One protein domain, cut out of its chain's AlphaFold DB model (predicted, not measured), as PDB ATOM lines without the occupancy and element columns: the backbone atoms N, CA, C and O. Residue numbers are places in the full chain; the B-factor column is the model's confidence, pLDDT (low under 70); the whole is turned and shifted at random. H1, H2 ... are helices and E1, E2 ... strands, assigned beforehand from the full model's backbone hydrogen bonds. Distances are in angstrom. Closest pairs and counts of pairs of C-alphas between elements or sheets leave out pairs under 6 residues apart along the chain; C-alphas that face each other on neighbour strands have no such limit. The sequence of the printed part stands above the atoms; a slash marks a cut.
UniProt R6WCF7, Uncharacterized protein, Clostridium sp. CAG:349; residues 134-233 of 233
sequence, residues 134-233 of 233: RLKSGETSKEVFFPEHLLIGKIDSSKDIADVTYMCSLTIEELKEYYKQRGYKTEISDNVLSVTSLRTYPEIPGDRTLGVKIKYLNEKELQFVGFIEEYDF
ATOM      1  N   ARG A 134     175.671 146.002 174.517       54.03
ATOM      2  CA  ARG A 134     176.126 145.064 175.547       54.03
ATOM      3  C   ARG A 134     174.918 144.457 176.268       54.03
ATOM      4  O   ARG A 134     174.594 144.848 177.388       54.03
ATOM      5  N   LEU A 135     174.242 143.515 175.608       52.28
ATOM      6  CA  LEU A 135     173.132 142.746 176.186       52.28
ATOM      7  C   LEU A 135     173.637 141.831 177.312       52.28
ATOM      8  O   LEU A 135     174.090 140.721 177.043       52.28
ATOM      9  N   LYS A 136     173.561 142.294 178.563       50.12
ATOM     10  CA  LYS A 136     173.933 141.505 179.745       50.12
ATOM     11  C   LYS A 136     172.782 140.596 180.172       50.12
ATOM     12  O   LYS A 136     171.662 141.060 180.350       50.12
ATOM     13  N   SER A 137     173.081 139.320 180.402       45.00
ATOM     14  CA  SER A 137     172.234 138.436 181.209       45.00
ATOM     15  C   SER A 137     172.609 138.614 182.683       45.00
ATOM     16  O   SER A 137     173.796 138.727 182.991       45.00
ATOM     17  N   GLY A 138     171.632 138.617 183.597       45.38
ATOM     18  CA  GLY A 138     171.875 138.833 185.031       45.38
ATOM     19  C   GLY A 138     172.879 137.863 185.675       45.38
ATOM     20  O   GLY A 138     173.529 138.222 186.653       45.38
ATOM     21  N   GLU A 139     173.062 136.670 185.100       44.25
ATOM     22  CA  GLU A 139     173.951 135.628 185.637       44.25
ATOM     23  C   GLU A 139     175.293 135.499 184.900       44.25
ATOM     24  O   GLU A 139     176.207 134.839 185.396       44.25
ATOM     25  N   THR A 140     175.454 136.097 183.713       47.25
ATOM     26  CA  THR A 140     176.665 135.898 182.898       47.25
ATOM     27  C   THR A 140     177.067 137.144 182.114       47.25
ATOM     28  O   THR A 140     176.239 137.826 181.513       47.25
ATOM     29  N   SER A 141     178.379 137.403 182.038       50.03
ATOM     30  CA  SER A 141     178.990 138.470 181.228       50.03
ATOM     31  C   SER A 141     178.971 138.151 179.724       50.03
ATOM     32  O   SER A 141     179.985 138.276 179.038       50.03
ATOM     33  N   LYS A 142     177.829 137.666 179.231       52.00
ATOM     34  CA  LYS A 142     177.559 137.429 177.817       52.00
ATOM     35  C   LYS A 142     177.395 138.783 177.130       52.00
ATOM     36  O   LYS A 142     176.799 139.700 177.691       52.00
ATOM     37  N   GLU A 143     177.965 138.918 175.939       55.50
ATOM     38  CA  GLU A 143     177.921 140.140 175.137       55.50
ATOM     39  C   GLU A 143     177.490 139.772 173.717       55.50
ATOM     40  O   GLU A 143     178.106 138.933 173.064       55.50
ATOM     41  N   VAL A 144     176.410 140.391 173.249       60.03
ATOM     42  CA  VAL A 144     175.891 140.228 171.889       60.03
ATOM     43  C   VAL A 144     175.876 141.587 171.220       60.03
ATOM     44  O   VAL A 144     175.276 142.533 171.729       60.03
ATOM     45  N   PHE A 145     176.483 141.651 170.039       67.81
ATOM     46  CA  PHE A 145     176.484 142.845 169.213       67.81
ATOM     47  C   PHE A 145     175.136 143.034 168.521       67.81
ATOM     48  O   PHE A 145     174.741 142.267 167.637       67.81
ATOM     49  N   PHE A 146     174.459 144.116 168.891       73.62
ATOM     50  CA  PHE A 146     173.349 144.682 168.141       73.62
ATOM     51  C   PHE A 146     173.758 146.063 167.607       73.62
ATOM     52  O   PHE A 146     174.528 146.761 168.269       73.62
ATOM     53  N   PRO A 147     173.311 146.483 166.414       71.81
ATOM     54  CA  PRO A 147     173.520 147.849 165.947       71.81
ATOM     55  C   PRO A 147     172.505 148.799 166.610       71.81
ATOM     56  O   PRO A 147     171.453 149.072 166.040       71.81
ATOM     57  N   GLU A 148     172.799 149.306 167.812       68.94
ATOM     58  CA  GLU A 148     171.862 150.147 168.593       68.94
ATOM     59  C   GLU A 148     171.344 151.373 167.814       68.94
ATOM     60  O   GLU A 148     170.180 151.735 167.949       68.94
ATOM     61  N   HIS A 149     172.132 151.906 166.872       71.62
ATOM     62  CA  HIS A 149     171.722 152.972 165.946       71.62
ATOM     63  C   HIS A 149     170.536 152.633 165.012       71.62
ATOM     64  O   HIS A 149     170.020 153.532 164.348       71.62
ATOM     65  N   LEU A 150     170.130 151.361 164.903       75.94
ATOM     66  CA  LEU A 150     168.912 150.952 164.190       75.94
ATOM     67  C   LEU A 150     167.657 151.029 165.069       75.94
ATOM     68  O   LEU A 150     166.556 150.848 164.553       75.94
ATOM     69  N   LEU A 151     167.789 151.261 166.377       73.38
ATOM     70  CA  LEU A 151     166.665 151.347 167.306       73.38
ATOM     71  C   LEU A 151     166.244 152.801 167.539       73.38
ATOM     72  O   LEU A 151     167.065 153.716 167.555       73.38
ATOM     73  N   ILE A 152     164.950 153.016 167.783       73.44
ATOM     74  CA  ILE A 152     164.414 154.336 168.173       73.44
ATOM     75  C   ILE A 152     164.752 154.672 169.645       73.44
ATOM     76  O   ILE A 152     164.698 155.833 170.051       73.44
ATOM     77  N   GLY A 153     165.126 153.673 170.452       63.97
ATOM     78  CA  GLY A 153     165.491 153.827 171.860       63.97
ATOM     79  C   GLY A 153     166.742 153.033 172.227       63.97
ATOM     80  O   GLY A 153     167.103 152.079 171.542       63.97
ATOM     81  N   LYS A 154     167.389 153.434 173.324       64.12
ATOM     82  CA  LYS A 154     168.591 152.771 173.839       64.12
ATOM     83  C   LYS A 154     168.281 151.457 174.543       64.12
ATOM     84  O   LYS A 154     167.221 151.311 175.152       64.12
ATOM     85  N   ILE A 155     169.245 150.545 174.531       63.56
ATOM     86  CA  ILE A 155     169.184 149.294 175.292       63.56
ATOM     87  C   ILE A 155     169.736 149.555 176.700       63.56
ATOM     88  O   ILE A 155     170.945 149.679 176.914       63.56
ATOM     89  N   ASP A 156     168.849 149.621 177.692       55.66
ATOM     90  CA  ASP A 156     169.251 149.732 179.097       55.66
ATOM     91  C   ASP A 156     169.676 148.359 179.645       55.66
ATOM     92  O   ASP A 156     168.863 147.573 180.128       55.66
ATOM     93  N   SER A 157     170.983 148.082 179.584       52.50
ATOM     94  CA  SER A 157     171.614 146.828 180.045       52.50
ATOM     95  C   SER A 157     171.467 146.503 181.548       52.50
ATOM     96  O   SER A 157     172.104 145.561 182.021       52.50
ATOM     97  N   SER A 158     170.701 147.289 182.317       48.03
ATOM     98  CA  SER A 158     170.485 147.098 183.761       48.03
ATOM     99  C   SER A 158     169.237 146.282 184.127       48.03
ATOM    100  O   SER A 158     169.034 145.996 185.308       48.03
ATOM    101  N   LYS A 159     168.409 145.898 183.148       48.16
ATOM    102  CA  LYS A 159     167.203 145.080 183.353       48.16
ATOM    103  C   LYS A 159     167.201 143.878 182.423       48.16
ATOM    104  O   LYS A 159     167.758 143.943 181.328       48.16
ATOM    105  N   ASP A 160     166.559 142.800 182.867       49.25
ATOM    106  CA  ASP A 160     166.363 141.613 182.043       49.25
ATOM    107  C   ASP A 160     165.711 142.000 180.715       49.25
ATOM    108  O   ASP A 160     164.715 142.718 180.667       49.25
ATOM    109  N   ILE A 161     166.316 141.532 179.626       54.19
ATOM    110  CA  ILE A 161     165.935 141.903 178.257       54.19
ATOM    111  C   ILE A 161     164.608 141.220 177.855       54.19
ATOM    112  O   ILE A 161     163.969 141.600 176.872       54.19
ATOM    113  N   ALA A 162     164.179 140.222 178.638       55.19
ATOM    114  CA  ALA A 162     162.855 139.630 178.555       55.19
ATOM    115  C   ALA A 162     161.768 140.719 178.621       55.19
ATOM    116  O   ALA A 162     161.876 141.693 179.359       55.19
ATOM    117  N   ASP A 163     160.721 140.546 177.817       63.41
ATOM    118  CA  ASP A 163     159.531 141.411 177.782       63.41
ATOM    119  C   ASP A 163     159.744 142.906 177.451       63.41
ATOM    120  O   ASP A 163     158.782 143.674 177.450       63.41
ATOM    121  N   VAL A 164     160.952 143.317 177.039       73.25
ATOM    122  CA  VAL A 164     161.207 144.649 176.459       73.25
ATOM    123  C   VAL A 164     161.101 144.605 174.932       73.25
ATOM    124  O   VAL A 164     161.815 143.844 174.272       73.25
ATOM    125  N   THR A 165     160.243 145.455 174.358       79.50
ATOM    126  CA  THR A 165     160.124 145.634 172.904       79.50
ATOM    127  C   THR A 165     160.884 146.872 172.425       79.50
ATOM    128  O   THR A 165     161.004 147.876 173.129       79.50
ATOM    129  N   TYR A 166     161.421 146.793 171.209       79.88
ATOM    130  CA  TYR A 166     162.205 147.845 170.573       79.88
ATOM    131  C   TYR A 166     161.703 148.083 169.151       79.88
ATOM    132  O   TYR A 166     161.563 147.146 168.366       79.88
ATOM    133  N   MET A 167     161.502 149.348 168.786       82.38
ATOM    134  CA  MET A 167     161.251 149.725 167.396       82.38
ATOM    135  C   MET A 167     162.572 149.792 166.629       82.38
ATOM    136  O   MET A 167     163.430 150.618 166.945       82.38
ATOM    137  N   CYS A 168     162.707 148.938 165.619       85.19
ATOM    138  CA  CYS A 168     163.833 148.847 164.702       85.19
ATOM    139  C   CYS A 168     163.521 149.573 163.385       85.19
ATOM    140  O   CYS A 168     162.406 149.522 162.869       85.19
ATOM    141  N   SER A 169     164.512 150.221 162.779       87.12
ATOM    142  CA  SER A 169     164.373 150.825 161.452       87.12
ATOM    143  C   SER A 169     164.246 149.784 160.332       87.12
ATOM    144  O   SER A 169     163.700 150.108 159.273       87.12
ATOM    145  N   LEU A 170     164.734 148.558 160.559       89.38
ATOM    146  CA  LEU A 170     164.785 147.453 159.595       89.38
ATOM    147  C   LEU A 170     163.763 146.349 159.903       89.38
ATOM    148  O   LEU A 170     163.553 145.969 161.057       89.38
ATOM    149  N   THR A 171     163.212 145.774 158.838       92.88
ATOM    150  CA  THR A 171     162.459 144.512 158.856       92.88
ATOM    151  C   THR A 171     163.355 143.309 159.178       92.88
ATOM    152  O   THR A 171     164.583 143.397 159.131       92.88
ATOM    153  N   ILE A 172     162.747 142.154 159.469       93.88
ATOM    154  CA  ILE A 172     163.472 140.914 159.793       93.88
ATOM    155  C   ILE A 172     164.419 140.448 158.670       93.88
ATOM    156  O   ILE A 172     165.538 140.016 158.949       93.88
ATOM    157  N   GLU A 173     164.018 140.585 157.401       94.38
ATOM    158  CA  GLU A 173     164.844 140.220 156.238       94.38
ATOM    159  C   GLU A 173     165.972 141.234 155.985       94.38
ATOM    160  O   GLU A 173     167.107 140.846 155.706       94.38
ATOM    161  N   GLU A 174     165.708 142.533 156.160       93.69
ATOM    162  CA  GLU A 174     166.751 143.565 156.086       93.69
ATOM    163  C   GLU A 174     167.793 143.398 157.204       93.69
ATOM    164  O   GLU A 174     168.991 143.525 156.949       93.69
ATOM    165  N   LEU A 175     167.366 143.071 158.431       90.31
ATOM    166  CA  LEU A 175     168.266 142.825 159.561       90.31
ATOM    167  C   LEU A 175     169.069 141.524 159.378       90.31
ATOM    168  O   LEU A 175     170.271 141.497 159.645       90.31
ATOM    169  N   LYS A 176     168.448 140.459 158.858       90.44
ATOM    170  CA  LYS A 176     169.131 139.220 158.445       90.44
ATOM    171  C   LYS A 176     170.230 139.502 157.424       90.44
ATOM    172  O   LYS A 176     171.371 139.087 157.619       90.44
ATOM    173  N   GLU A 177     169.923 140.241 156.362       89.81
ATOM    174  CA  GLU A 177     170.913 140.585 155.342       89.81
ATOM    175  C   GLU A 177     172.006 141.521 155.893       89.81
ATOM    176  O   GLU A 177     173.190 141.320 155.618       89.81
ATOM    177  N   TYR A 178     171.652 142.461 156.774       86.00
ATOM    178  CA  TYR A 178     172.601 143.304 157.512       86.00
ATOM    179  C   TYR A 178     173.610 142.484 158.339       86.00
ATOM    180  O   TYR A 178     174.796 142.829 158.370       86.00
ATOM    181  N   TYR A 179     173.171 141.397 158.984       81.62
ATOM    182  CA  TYR A 179     174.037 140.481 159.738       81.62
ATOM    183  C   TYR A 179     174.856 139.544 158.828       81.62
ATOM    184  O   TYR A 179     176.053 139.360 159.069       81.62
ATOM    185  N   LYS A 180     174.286 139.023 157.731       80.69
ATOM    186  CA  LYS A 180     175.029 138.239 156.717       80.69
ATOM    187  C   LYS A 180     176.170 139.038 156.087       80.69
ATOM    188  O   LYS A 180     177.276 138.526 155.913       80.69
ATOM    189  N   GLN A 181     175.939 140.323 155.817       77.19
ATOM    190  CA  GLN A 181     176.968 141.268 155.368       77.19
ATOM    191  C   GLN A 181     178.058 141.542 156.412       77.19
ATOM    192  O   GLN A 181     179.010 142.259 156.121       77.19
ATOM    193  N   ARG A 182     177.947 141.000 157.626       75.44
ATOM    194  CA  ARG A 182     178.958 141.099 158.685       75.44
ATOM    195  C   ARG A 182     179.554 139.744 159.065       75.44
ATOM    196  O   ARG A 182     180.276 139.653 160.046       75.44
ATOM    197  N   GLY A 183     179.282 138.701 158.277       72.31
ATOM    198  CA  GLY A 183     179.839 137.362 158.480       72.31
ATOM    199  C   GLY A 183     179.183 136.547 159.598       72.31
ATOM    200  O   GLY A 183     179.732 135.523 159.995       72.31
ATOM    201  N   TYR A 184     178.015 136.965 160.088       77.81
ATOM    202  CA  TYR A 184     177.218 136.161 161.016       77.81
ATOM    203  C   TYR A 184     176.428 135.093 160.254       77.81
ATOM    204  O   TYR A 184     175.923 135.341 159.153       77.81
ATOM    205  N   LYS A 185     176.250 133.922 160.872       79.81
ATOM    206  CA  LYS A 185     175.224 132.962 160.458       79.81
ATOM    207  C   LYS A 185     173.869 133.504 160.898       79.81
ATOM    208  O   LYS A 185     173.712 133.933 162.039       79.81
ATOM    209  N   THR A 186     172.896 133.462 159.999       87.56
ATOM    210  CA  THR A 186     171.537 133.946 160.253       87.56
ATOM    211  C   THR A 186     170.510 132.939 159.776       87.56
ATOM    212  O   THR A 186     170.627 132.440 158.655       87.56
ATOM    213  N   GLU A 187     169.466 132.726 160.560       91.94
ATOM    214  CA  GLU A 187     168.343 131.856 160.218       91.94
ATOM    215  C   GLU A 187     167.039 132.519 160.661       91.94
ATOM    216  O   GLU A 187     166.992 133.113 161.736       91.94
ATOM    217  N   ILE A 188     165.993 132.446 159.835       93.19
ATOM    218  CA  ILE A 188     164.640 132.859 160.224       93.19
ATOM    219  C   ILE A 188     163.796 131.598 160.338       93.19
ATOM    220  O   ILE A 188     163.732 130.814 159.392       93.19
ATOM    221  N   SER A 189     163.152 131.441 161.488       93.94
ATOM    222  CA  SER A 189     162.122 130.436 161.735       93.94
ATOM    223  C   SER A 189     160.925 131.150 162.356       93.94
ATOM    224  O   SER A 189     161.090 131.912 163.314       93.94
ATOM    225  N   ASP A 190     159.746 130.987 161.759       91.00
ATOM    226  CA  ASP A 190     158.573 131.839 161.984       91.00
ATOM    227  C   ASP A 190     158.950 133.339 161.925       91.00
ATOM    228  O   ASP A 190     159.510 133.803 160.934       91.00
ATOM    229  N   ASN A 191     158.706 134.088 163.005       93.12
ATOM    230  CA  ASN A 191     159.108 135.491 163.155       93.12
ATOM    231  C   ASN A 191     160.376 135.663 164.019       93.12
ATOM    232  O   ASN A 191     160.594 136.734 164.587       93.12
ATOM    233  N   VAL A 192     161.199 134.624 164.190       92.62
ATOM    234  CA  VAL A 192     162.423 134.670 165.006       92.62
ATOM    235  C   VAL A 192     163.660 134.622 164.116       92.62
ATOM    236  O   VAL A 192     163.961 133.602 163.498       92.62
ATOM    237  N   LEU A 193     164.417 135.718 164.113       92.12
ATOM    238  CA  LEU A 193     165.760 135.789 163.555       92.12
ATOM    239  C   LEU A 193     166.761 135.273 164.594       92.12
ATOM    240  O   LEU A 193     166.989 135.899 165.630       92.12
ATOM    241  N   SER A 194     167.378 134.134 164.305       89.06
ATOM    242  CA  SER A 194     168.553 133.638 165.019       89.06
ATOM    243  C   SER A 194     169.810 134.205 164.366       89.06
ATOM    244  O   SER A 194     169.983 134.082 163.152       89.06
ATOM    245  N   VAL A 195     170.689 134.811 165.160       83.44
ATOM    246  CA  VAL A 195     171.979 135.360 164.720       83.44
ATOM    247  C   VAL A 195     173.086 134.710 165.532       83.44
ATOM    248  O   VAL A 195     173.072 134.777 166.759       83.44
ATOM    249  N   THR A 196     174.071 134.114 164.871       77.31
ATOM    250  CA  THR A 196     175.201 133.434 165.517       77.31
ATOM    251  C   THR A 196     176.505 133.969 164.944       77.31
ATOM    252  O   THR A 196     176.692 133.981 163.724       77.31
ATOM    253  N   SER A 197     177.422 134.415 165.806       70.62
ATOM    254  CA  SER A 197     178.791 134.693 165.366       70.62
ATOM    255  C   SER A 197     179.443 133.379 164.935       70.62
ATOM    256  O   SER A 197     179.383 132.398 165.666       70.62
ATOM    257  N   LEU A 198     180.056 133.334 163.752       58.78
ATOM    258  CA  LEU A 198     180.763 132.140 163.259       58.78
ATOM    259  C   LEU A 198     182.216 132.058 163.749       58.78
ATOM    260  O   LEU A 198     183.006 131.270 163.235       58.78
ATOM    261  N   ARG A 199     182.596 132.912 164.699       54.50
ATOM    262  CA  ARG A 199     183.987 133.107 165.092       54.50
ATOM    263  C   ARG A 199     184.330 132.300 166.324       54.50
ATOM    264  O   ARG A 199     183.973 132.670 167.438       54.50
ATOM    265  N   THR A 200     185.112 131.254 166.107       47.19
ATOM    266  CA  THR A 200     186.073 130.810 167.106       47.19
ATOM    267  C   THR A 200     187.134 131.901 167.256       47.19
ATOM    268  O   THR A 200     187.890 132.206 166.334       47.19
ATOM    269  N   TYR A 201     187.169 132.530 168.431       45.16
ATOM    270  CA  TYR A 201     188.364 133.230 168.905       45.16
ATOM    271  C   TYR A 201     189.551 132.241 168.923       45.16
ATOM    272  O   TYR A 201     189.312 131.029 168.978       45.16
ATOM    273  N   PRO A 202     190.822 132.695 168.903       40.97
ATOM    274  CA  PRO A 202     191.936 131.786 169.159       40.97
ATOM    275  C   PRO A 202     191.677 131.151 170.525       40.97
ATOM    276  O   PRO A 202     191.380 131.892 171.458       40.97
ATOM    277  N   GLU A 203     191.705 129.818 170.613       39.25
ATOM    278  CA  GLU A 203     191.111 129.059 171.721       39.25
ATOM    279  C   GLU A 203     191.520 129.600 173.103       39.25
ATOM    280  O   GLU A 203     192.569 129.258 173.649       39.25
ATOM    281  N   ILE A 204     190.662 130.439 173.689       41.66
ATOM    282  CA  ILE A 204     190.685 130.769 175.110       41.66
ATOM    283  C   ILE A 204     189.705 129.783 175.748       41.66
ATOM    284  O   ILE A 204     188.497 129.906 175.515       41.66
ATOM    285  N   PRO A 205     190.177 128.792 176.529       40.72
ATOM    286  CA  PRO A 205     189.297 127.797 177.124       40.72
ATOM    287  C   PRO A 205     188.192 128.463 177.954       40.72
ATOM    288  O   PRO A 205     188.470 129.188 178.908       40.72
ATOM    289  N   GLY A 206     186.934 128.217 177.576       48.06
ATOM    290  CA  GLY A 206     185.747 128.768 178.238       48.06
ATOM    291  C   GLY A 206     185.084 129.969 177.552       48.06
ATOM    292  O   GLY A 206     184.015 130.381 178.003       48.06
ATOM    293  N   ASP A 207     185.643 130.512 176.466       46.03
ATOM    294  CA  ASP A 207     185.001 131.588 175.695       46.03
ATOM    295  C   ASP A 207     183.933 131.012 174.746       46.03
ATOM    296  O   ASP A 207     184.214 130.636 173.609       46.03
ATOM    297  N   ARG A 208     182.696 130.868 175.238       53.38
ATOM    298  CA  ARG A 208     181.586 130.317 174.444       53.38
ATOM    299  C   ARG A 208     181.120 131.331 173.399       53.38
ATOM    300  O   ARG A 208     180.745 132.448 173.746       53.38
ATOM    301  N   THR A 209     181.085 130.919 172.135       52.94
ATOM    302  CA  THR A 209     180.539 131.711 171.026       52.94
ATOM    303  C   THR A 209     179.062 132.022 171.259       52.94
ATOM    304  O   THR A 209     178.245 131.114 171.392       52.94
ATOM    305  N   LEU A 210     178.705 133.308 171.286       63.34
ATOM    306  CA  LEU A 210     177.346 133.751 171.592       63.34
ATOM    307  C   LEU A 210     176.549 134.051 170.324       63.34
ATOM    308  O   LEU A 210     176.969 134.834 169.465       63.34
ATOM    309  N   GLY A 211     175.361 133.460 170.244       73.50
ATOM    310  CA  GLY A 211     174.298 133.930 169.363       73.50
ATOM    311  C   GLY A 211     173.125 134.527 170.139       73.50
ATOM    312  O   GLY A 211     173.069 134.469 171.368       73.50
ATOM    313  N   VAL A 212     172.163 135.080 169.408       79.00
ATOM    314  CA  VAL A 212     170.948 135.697 169.948       79.00
ATOM    315  C   VAL A 212     169.734 135.330 169.103       79.00
ATOM    316  O   VAL A 212     169.839 135.150 167.889       79.00
ATOM    317  N   LYS A 213     168.575 135.238 169.751       85.12
ATOM    318  CA  LYS A 213     167.268 135.089 169.110       85.12
ATOM    319  C   LYS A 213     166.493 136.399 169.229       85.12
ATOM    320  O   LYS A 213     166.284 136.906 170.331       85.12
ATOM    321  N   ILE A 214     166.064 136.927 168.090       87.50
ATOM    322  CA  ILE A 214     165.370 138.207 167.944       87.50
ATOM    323  C   ILE A 214     163.995 137.919 167.342       87.50
ATOM    324  O   ILE A 214     163.889 137.561 166.171       87.50
ATOM    325  N   LYS A 215     162.936 138.047 168.139       89.81
ATOM    326  CA  LYS A 215     161.553 137.852 167.700       89.81
ATOM    327  C   LYS A 215     160.981 139.169 167.193       89.81
ATOM    328  O   LYS A 215     160.971 140.145 167.933       89.81
ATOM    329  N   TYR A 216     160.451 139.178 165.979       91.69
ATOM    330  CA  TYR A 216     159.646 140.274 165.452       91.69
ATOM    331  C   TYR A 216     158.179 140.076 165.870       91.69
ATOM    332  O   TYR A 216     157.571 139.039 165.599       91.69
ATOM    333  N   LEU A 217     157.620 141.053 166.586       89.62
ATOM    334  CA  LEU A 217     156.216 141.060 167.021       89.62
ATOM    335  C   LEU A 217     155.298 141.633 165.934       89.62
ATOM    336  O   LEU A 217     154.163 141.188 165.774       89.62
ATOM    337  N   ASN A 218     155.822 142.575 165.155       89.56
ATOM    338  CA  ASN A 218     155.258 143.069 163.904       89.56
ATOM    339  C   ASN A 218     156.414 143.381 162.929       89.56
ATOM    340  O   ASN A 218     157.545 142.977 163.174       89.56
ATOM    341  N   GLU A 219     156.151 144.082 161.823       87.44
ATOM    342  CA  GLU A 219     157.149 144.370 160.776       87.44
ATOM    343  C   GLU A 219     158.447 145.020 161.300       87.44
ATOM    344  O   GLU A 219     159.523 144.749 160.761       87.44
ATOM    345  N   LYS A 220     158.359 145.867 162.340       87.25
ATOM    346  CA  LYS A 220     159.486 146.675 162.848       87.25
ATOM    347  C   LYS A 220     159.652 146.687 164.367       87.25
ATOM    348  O   LYS A 220     160.643 147.222 164.855       87.25
ATOM    349  N   GLU A 221     158.739 146.093 165.123       86.56
ATOM    350  CA  GLU A 221     158.905 145.875 166.561       86.56
ATOM    351  C   GLU A 221     159.577 144.526 166.825       86.56
ATOM    352  O   GLU A 221     159.059 143.484 166.412       86.56
ATOM    353  N   LEU A 222     160.702 144.541 167.541       88.06
ATOM    354  CA  LEU A 222     161.449 143.347 167.926       88.06
ATOM    355  C   LEU A 222     161.603 143.200 169.443       88.06
ATOM    356  O   LEU A 222     161.530 144.167 170.197       88.06
ATOM    357  N   GLN A 223     161.859 141.971 169.874       83.25
ATOM    358  CA  GLN A 223     162.135 141.560 171.245       83.25
ATOM    359  C   GLN A 223     163.315 140.578 171.218       83.25
ATOM    360  O   GLN A 223     163.328 139.653 170.400       83.25
ATOM    361  N   PHE A 224     164.298 140.720 172.108       80.25
ATOM    362  CA  PHE A 224     165.314 139.676 172.282       80.25
ATOM    363  C   PHE A 224     164.736 138.583 173.186       80.25
ATOM    364  O   PHE A 224     164.328 138.857 174.310       80.25
ATOM    365  N   VAL A 225     164.678 137.346 172.692       77.94
ATOM    366  CA  VAL A 225     163.965 136.231 173.353       77.94
ATOM    367  C   VAL A 225     164.890 135.125 173.869       77.94
ATOM    368  O   VAL A 225     164.422 134.090 174.331       77.94
ATOM    369  N   GLY A 226     166.207 135.325 173.789       75.75
ATOM    370  CA  GLY A 226     167.195 134.441 174.405       75.75
ATOM    371  C   GLY A 226     168.557 134.469 173.720       75.75
ATOM    372  O   GLY A 226     168.705 134.950 172.593       75.75
ATOM    373  N   PHE A 227     169.549 133.911 174.407       74.94
ATOM    374  CA  PHE A 227     170.874 133.641 173.856       74.94
ATOM    375  C   PHE A 227     170.908 132.253 173.200       74.94
ATOM    376  O   PHE A 227     170.101 131.375 173.507       74.94
ATOM    377  N   ILE A 228     171.841 132.058 172.272       73.19
ATOM    378  CA  ILE A 228     172.198 130.748 171.715       73.19
ATOM    379  C   ILE A 228     173.507 130.367 172.399       73.19
ATOM    380  O   ILE A 228     174.513 131.047 172.197       73.19
ATOM    381  N   GLU A 229     173.457 129.359 173.271       61.34
ATOM    382  CA  GLU A 229     174.530 129.102 174.244       61.34
ATOM    383  C   GLU A 229     175.560 128.065 173.788       61.34
ATOM    384  O   GLU A 229     176.645 127.997 174.369       61.34
ATOM    385  N   GLU A 230     175.218 127.253 172.781       54.53
ATOM    386  CA  GLU A 230     176.009 126.099 172.355       54.53
ATOM    387  C   GLU A 230     175.975 125.909 170.831       54.53
ATOM    388  O   GLU A 230     174.922 125.939 170.193       54.53
ATOM    389  N   TYR A 231     177.165 125.676 170.282       47.19
ATOM    390  CA  TYR A 231     177.423 124.873 169.094       47.19
ATOM    391  C   TYR A 231     178.675 124.052 169.410       47.19
ATOM    392  O   TYR A 231     179.729 124.642 169.650       47.19
ATOM    393  N   ASP A 232     178.564 122.726 169.386       34.72
ATOM    394  CA  ASP A 232     179.719 121.891 169.050       34.72
ATOM    395  C   ASP A 232     180.028 122.115 167.559       34.72
ATOM    396  O   ASP A 232     179.108 122.158 166.730       34.72
ATOM    397  N   PHE A 233     181.312 122.288 167.239       39.50
ATOM    398  CA  PHE A 233     181.857 122.314 165.877       39.50
ATOM    399  C   PHE A 233     182.590 121.000 165.590       39.50
ATOM    400  O   PHE A 233     183.318 120.536 166.497       39.50
TER     401      PHE A 233
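Overview. This is residues 134 to 233 of the 233 residues of an uncharacterized protein of Clostridium sp. CAG:349 (UniProt R6WCF7). With little regular structure, this is a strongly twisted sheet of five strands with H1 along one face, preceded by a long unnamed stretch, residues 134 to 164. The 100 printed residues include 38 in named elements, mixed in class, in the order E1 H1 E2 E3 E4 E5. The sheet, E1 E5 E4 E3 E2, is antiparallel. The whole is compact, radius of gyration of the C-alphas 13.4 A, spanning 39 by 29 by 23 A.

Along the chain. E1, residues 165 to 167, begins at C-alpha 165 (160.124, 145.634, 172.904). H1 is residues 172 to 180, 12.3 A; E2 184 to 189, 16.2 A; E3 192 to 197, 16.4 A; E4 211 to 216, 16.4 A. E5, residues 221 to 228, 20.8 A, ends at C-alpha 228 (172.198, 130.748, 171.715).

Arrangement. E2 to E5 form a meander, three successive antiparallel hairpins; within hydrogen-bond range are N 187 and O 194, 3.0 A, N 193 and O 214, 2.8 A, and N 213 and O 226, 2.9 A. Edge strand E1 neighbours E5: N 166 and O 222, 2.8 A. H1, every O i to N i+4 pair within range, is over E3 at height 8.1 A; its closest C-alphas to E2 are Lys 176 and Thr 186, 6.1 A.

Size, cuts and confidence. The printed part has no cut. The link E3 to E4 is long. Mean pLDDT is 70.3; 42 printed residues are under 70, among them 198 to 210.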